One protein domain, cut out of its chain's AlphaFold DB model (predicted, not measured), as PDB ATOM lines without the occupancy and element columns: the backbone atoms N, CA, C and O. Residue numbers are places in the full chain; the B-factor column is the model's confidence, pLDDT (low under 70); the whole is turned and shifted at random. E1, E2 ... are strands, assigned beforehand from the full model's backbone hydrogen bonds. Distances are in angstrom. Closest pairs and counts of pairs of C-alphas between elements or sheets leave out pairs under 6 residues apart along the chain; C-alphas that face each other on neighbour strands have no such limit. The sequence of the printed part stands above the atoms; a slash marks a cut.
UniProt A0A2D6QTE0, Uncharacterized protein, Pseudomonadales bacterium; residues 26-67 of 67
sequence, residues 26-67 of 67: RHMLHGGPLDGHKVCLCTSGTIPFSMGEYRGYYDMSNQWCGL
ATOM      1  N   ARG A  26     -52.789   1.890  -3.448       88.38
ATOM      2  CA  ARG A  26     -51.405   1.832  -2.960       88.38
ATOM      3  C   ARG A  26     -50.833   0.460  -3.295       88.38
ATOM      4  O   ARG A  26     -51.346  -0.538  -2.801       88.38
ATOM      5  N   HIS A  27     -49.772   0.427  -4.087       86.88
ATOM      6  CA  HIS A  27     -49.079  -0.795  -4.486       86.88
ATOM      7  C   HIS A  27     -47.691  -0.820  -3.853       86.88
ATOM      8  O   HIS A  27     -46.979   0.182  -3.910       86.88
ATOM      9  N   MET A  28     -47.337  -1.935  -3.215       90.50
ATOM     10  CA  MET A  28     -45.973  -2.173  -2.744       90.50
ATOM     11  C   MET A  28     -45.123  -2.612  -3.933       90.50
ATOM     12  O   MET A  28     -45.538  -3.516  -4.657       90.50
ATOM     13  N   LEU A  29     -43.978  -1.964  -4.129       90.56
ATOM     14  CA  LEU A  29     -43.010  -2.347  -5.151       90.56
ATOM     15  C   LEU A  29     -41.900  -3.198  -4.533       90.56
ATOM     16  O   LEU A  29     -41.504  -2.975  -3.387       90.56
ATOM     17  N   HIS A  30     -41.424  -4.167  -5.307       91.88
ATOM     18  CA  HIS A  30     -40.408  -5.123  -4.889       91.88
ATOM     19  C   HIS A  30     -39.222  -5.116  -5.855       91.88
ATOM     20  O   HIS A  30     -39.389  -5.213  -7.074       91.88
ATOM     21  N   GLY A  31     -38.022  -5.016  -5.291       91.06
ATOM     22  CA  GLY A  31     -36.762  -4.907  -6.014       91.06
ATOM     23  C   GLY A  31     -36.542  -3.548  -6.688       91.06
ATOM     24  O   GLY A  31     -37.427  -2.689  -6.762       91.06
ATOM     25  N   GLY A  32     -35.330  -3.366  -7.213       89.81
ATOM     26  CA  GLY A  32     -34.955  -2.175  -7.967       89.81
ATOM     27  C   GLY A  32     -34.979  -0.880  -7.137       89.81
ATOM     28  O   GLY A  32     -34.772  -0.908  -5.927       89.81
ATOM     29  N   PRO A  33     -35.217   0.271  -7.779       88.44
ATOM     30  CA  PRO A  33     -35.006   1.588  -7.173       88.44
ATOM     31  C   PRO A  33     -36.076   2.028  -6.162       88.44
ATOM     32  O   PRO A  33     -35.844   2.950  -5.389       88.44
ATOM     33  N   LEU A  34     -37.256   1.409  -6.178       88.31
ATOM     34  CA  LEU A  34     -38.381   1.712  -5.289       88.31
ATOM     35  C   LEU A  34     -38.722   0.530  -4.366       88.31
ATOM     36  O   LEU A  34     -39.861   0.426  -3.904       88.31
ATOM     37  N   ASP A  35     -37.769  -0.367  -4.104       91.12
ATOM     38  CA  ASP A  35     -37.990  -1.535  -3.248       91.12
ATOM     39  C   ASP A  35     -38.478  -1.142  -1.844       91.12
ATOM     40  O   ASP A  35     -37.949  -0.231  -1.208       91.12
ATOM     41  N   GLY A  36     -39.533  -1.805  -1.370       89.19
ATOM     42  CA  GLY A  36     -40.139  -1.529  -0.065       89.19
ATOM     43  C   GLY A  36     -40.968  -0.238   0.002       89.19
ATOM     44  O   GLY A  36     -41.537   0.074   1.054       89.19
ATOM     45  N   HIS A  37     -41.101   0.505  -1.101       88.25
ATOM     46  CA  HIS A  37     -41.933   1.703  -1.160       88.25
ATOM     47  C   HIS A  37     -43.358   1.401  -1.644       88.25
ATOM     48  O   HIS A  37     -43.603   0.582  -2.531       88.25
ATOM     49  N   LYS A  38     -44.330   2.136  -1.079       88.69
ATOM     50  CA  LYS A  38     -45.728   2.127  -1.535       88.69
ATOM     51  C   LYS A  38     -45.987   3.290  -2.486       88.69
ATOM     52  O   LYS A  38     -45.942   4.444  -2.064       88.69
ATOM     53  N   VAL A  39     -46.363   2.989  -3.724       86.69
ATOM     54  CA  VAL A  39     -46.726   3.982  -4.747       86.69
ATOM     55  C   VAL A  39     -48.238   4.043  -4.959       86.69
ATOM     56  O   VAL A  39     -48.930   3.028  -4.895       86.69
ATOM     57  N   CYS A  40     -48.772   5.241  -5.198       87.25
ATOM     58  CA  CYS A  40     -50.194   5.451  -5.478       87.25
ATOM     59  C   CYS A  40     -50.451   5.440  -6.990       87.25
ATOM     60  O   CYS A  40     -50.181   6.438  -7.661       87.25
ATOM     61  N   LEU A  41     -51.012   4.352  -7.517       82.44
ATOM     62  CA  LEU A  41     -51.245   4.159  -8.953       82.44
ATOM     63  C   LEU A  41     -52.723   3.924  -9.242       82.44
ATOM     64  O   LEU A  41     -53.449   3.368  -8.426       82.44
ATOM     65  N   CYS A  42     -53.176   4.325 -10.427       75.94
ATOM     66  CA  CYS A  42     -54.550   4.073 -10.878       75.94
ATOM     67  C   CYS A  42     -54.791   2.608 -11.285       75.94
ATOM     68  O   CYS A  42     -55.937   2.160 -11.360       75.94
ATOM     69  N   THR A  43     -53.714   1.888 -11.595       70.56
ATOM     70  CA  THR A  43     -53.704   0.488 -12.018       70.56
ATOM     71  C   THR A  43     -52.385  -0.145 -11.589       70.56
ATOM     72  O   THR A  43     -51.336   0.473 -11.774       70.56
ATOM     73  N   SER A  44     -52.427  -1.382 -11.094       67.25
ATOM     74  CA  SER A  44     -51.252  -2.260 -11.087       67.25
ATOM     75  C   SER A  44     -50.786  -2.455 -12.528       67.25
ATOM     76  O   SER A  44     -51.620  -2.714 -13.402       67.25
ATOM     77  N   GLY A  45     -49.498  -2.309 -12.811       67.00
ATOM     78  CA  GLY A  45     -49.024  -2.450 -14.181       67.00
ATOM     79  C   GLY A  45     -47.624  -1.920 -14.411       67.00
ATOM     80  O   GLY A  45     -46.941  -1.501 -13.485       67.00
ATOM     81  N   THR A  46     -47.245  -1.934 -15.685       69.31
ATOM     82  CA  THR A  46     -45.908  -1.603 -16.160       69.31
ATOM     83  C   THR A  46     -45.536  -0.157 -15.827       69.31
ATOM     84  O   THR A  46     -46.005   0.758 -16.504       69.31
ATOM     85  N   ILE A  47     -44.716   0.073 -14.797       82.31
ATOM     86  CA  ILE A  47     -44.186   1.412 -14.484       82.31
ATOM     87  C   ILE A  47     -42.762   1.484 -15.023       82.31
ATOM     88  O   ILE A  47     -41.860   0.963 -14.364       82.31
ATOM     89  N   PRO A  48     -42.522   2.103 -16.191       84.56
ATOM     90  CA  PRO A  48     -41.163   2.354 -16.639       84.56
ATOM     91  C   PRO A  48     -40.479   3.316 -15.666       84.56
ATOM     92  O   PRO A  48     -41.053   4.333 -15.271       84.56
ATOM     93  N   PHE A  49     -39.249   2.992 -15.285       82.62
ATOM     94  CA  PHE A  49     -38.451   3.791 -14.370       82.62
ATOM     95  C   PHE A  49     -37.026   3.899 -14.907       82.62
ATOM     96  O   PHE A  49     -36.416   2.910 -15.317       82.62
ATOM     97  N   SER A  50     -36.506   5.121 -14.921       84.44
ATOM     98  CA  SER A  50     -35.148   5.409 -15.362       84.44
ATOM     99  C   SER A  50     -34.548   6.454 -14.435       84.44
ATOM    100  O   SER A  50     -34.983   7.604 -14.448       84.44
ATOM    101  N   MET A  51     -33.558   6.064 -13.633       83.19
ATOM    102  CA  MET A  51     -32.839   6.969 -12.737       83.19
ATOM    103  C   MET A  51     -31.407   6.473 -12.531       83.19
ATOM    104  O   MET A  51     -31.191   5.422 -11.933       83.19
ATOM    105  N   GLY A  52     -30.425   7.236 -13.016       86.75
ATOM    106  CA  GLY A  52     -29.017   6.832 -12.956       86.75
ATOM    107  C   GLY A  52     -28.785   5.484 -13.645       86.75
ATOM    108  O   GLY A  52     -29.126   5.323 -14.816       86.75
ATOM    109  N   GLU A  53     -28.237   4.525 -12.898       86.06
ATOM    110  CA  GLU A  53     -27.959   3.153 -13.352       86.06
ATOM    111  C   GLU A  53     -29.212   2.269 -13.429       86.06
ATOM    112  O   GLU A  53     -29.202   1.223 -14.074       86.06
ATOM    113  N   TYR A  54     -30.317   2.683 -12.805       84.00
ATOM    114  CA  TYR A  54     -31.559   1.929 -12.858       84.00
ATOM    115  C   TYR A  54     -32.301   2.238 -14.149       84.00
ATOM    116  O   TYR A  54     -32.839   3.334 -14.318       84.00
ATOM    117  N   ARG A  55     -32.378   1.245 -15.034       91.06
ATOM    118  CA  ARG A  55     -33.182   1.277 -16.254       91.06
ATOM    119  C   ARG A  55     -34.047   0.027 -16.287       91.06
ATOM    120  O   ARG A  55     -33.537  -1.075 -16.131       91.06
ATOM    121  N   GLY A  56     -35.357   0.192 -16.409       92.06
ATOM    122  CA  GLY A  56     -36.263  -0.945 -16.314       92.06
ATOM    123  C   GLY A  56     -37.716  -0.549 -16.149       92.06
ATOM    124  O   GLY A  56     -38.118   0.584 -16.431       92.06
ATOM    125  N   TYR A  57     -38.518  -1.498 -15.692       90.94
ATOM    126  CA  TYR A  57     -39.910  -1.274 -15.350       90.94
ATOM    127  C   TYR A  57     -40.367  -2.192 -14.219       90.94
ATOM    128  O   TYR A  57     -39.838  -3.282 -14.051       90.94
ATOM    129  N   TYR A  58     -41.380  -1.780 -13.461       90.88
ATOM    130  CA  TYR A  58     -42.108  -2.692 -12.573       90.88
ATOM    131  C   TYR A  58     -43.180  -3.425 -13.362       90.88
ATOM    132  O   TYR A  58     -43.915  -2.757 -14.074       90.88
ATOM    133  N   ASP A  59     -43.274  -4.750 -13.282       89.44
ATOM    134  CA  ASP A  59     -44.273  -5.540 -14.011       89.44
ATOM    135  C   ASP A  59     -45.686  -5.451 -13.386       89.44
ATOM    136  O   ASP A  59     -45.936  -4.722 -12.425       89.44
ATOM    137  N   MET A  60     -46.652  -6.213 -13.919       87.69
ATOM    138  CA  MET A  60     -48.009  -6.256 -13.342       87.69
ATOM    139  C   MET A  60     -48.062  -6.848 -11.924       87.69
ATOM    140  O   MET A  60     -49.051  -6.642 -11.220       87.69
ATOM    141  N   SER A  61     -47.009  -7.547 -11.508       88.88
ATOM    142  CA  SER A  61     -46.822  -8.121 -10.173       88.88
ATOM    143  C   SER A  61     -46.081  -7.164  -9.228       88.88
ATOM    144  O   SER A  61     -45.789  -7.538  -8.091       88.88
ATOM    145  N   ASN A  62     -45.794  -5.932  -9.674       89.44
ATOM    146  CA  ASN A  62     -44.988  -4.926  -8.979       89.44
ATOM    147  C   ASN A  62     -43.543  -5.377  -8.682       89.44
ATOM    148  O   ASN A  62     -42.928  -4.890  -7.732       89.44
ATOM    149  N   GLN A  63     -43.002  -6.292  -9.485       91.50
ATOM    150  CA  GLN A  63     -41.615  -6.748  -9.421       91.50
ATOM    151  C   GLN A  63     -40.755  -5.955 -10.400       91.50
ATOM    152  O   GLN A  63     -41.175  -5.674 -11.523       91.50
ATOM    153  N   TRP A  64     -39.542  -5.604  -9.989       92.44
ATOM    154  CA  TRP A  64     -38.591  -4.915 -10.855       92.44
ATOM    155  C   TRP A  64     -38.086  -5.809 -11.996       92.44
ATOM    156  O   TRP A  64     -37.603  -6.917 -11.775       92.44
ATOM    157  N   CYS A  65     -38.141  -5.292 -13.219       90.75
ATOM    158  CA  CYS A  65     -37.566  -5.874 -14.426       90.75
ATOM    159  C   CYS A  65     -36.530  -4.900 -14.999       90.75
ATOM    160  O   CYS A  65     -36.893  -3.858 -15.548       90.75
ATOM    161  N   GLY A  66     -35.244  -5.229 -14.851       90.12
ATOM    162  CA  GLY A  66     -34.138  -4.448 -15.414       90.12
ATOM    163  C   GLY A  66     -34.049  -4.560 -16.940       90.12
ATOM    164  O   GLY A  66     -34.431  -5.584 -17.511       90.12
ATOM    165  N   LEU A  67     -33.552  -3.497 -17.576       81.19
ATOM    166  CA  LEU A  67     -33.269  -3.379 -19.010       81.19
ATOM    167  C   LEU A  67     -31.775  -3.193 -19.266       81.19
ATOM    168  O   LEU A  67     -31.146  -2.423 -18.507       81.19
TER     169      LEU A  67
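Overview. This is residues 26 to 67 of the 67 residues of an uncharacterized protein of Pseudomonadales bacterium (UniProt A0A2D6QTE0). A small three-stranded sheet, E3 to E5, forms one layer, and a short hairpin, E1 and E2, sits toward one end of the long axis, with its loop, residues 29 to 37, reaching back over the sheet. The printed part has 42 residues, no named helix and five strands, E1 to E5, all strand in class, with 20 residues in named elements, under half. The sheet's order is E3, E4, E5, antiparallel; the whole is compact, radius of gyration of the C-alphas 9.3 A, spanning 26 by 17 by 13 A.

Along the chain. Find C-alpha 26 at (-51.405, 1.832, -2.960), where E1, residues 26 to 28, begins and runs 6.8 A. E2 is residues 38 to 41, 9.5 A; E3 is 47 to 51, 12.8 A; E4 is 54 to 58, 11.5 A. E5, residues 64 to 66, 6.4 A, ends at C-alpha 66 (-34.138, -4.448, -15.414).

Arrangement. Look first at the hairpin E1 and E2, antiparallel at 133 degrees, with N 27 and O 39 at 2.9 A. E3, E4 and E5 make a meander, each strand the antiparallel neighbour of the one before: N 49 and O 56 are 2.9 A apart, N 65 and O 57 2.8 A. E2 and E3 are apart.

Size, cuts and confidence. The C-alphas farthest apart, of Cys 42 and Glu 53, are 26.7 A apart. The printed part has no cut and no long link; residues 44 to 46 are under pLDDT 70.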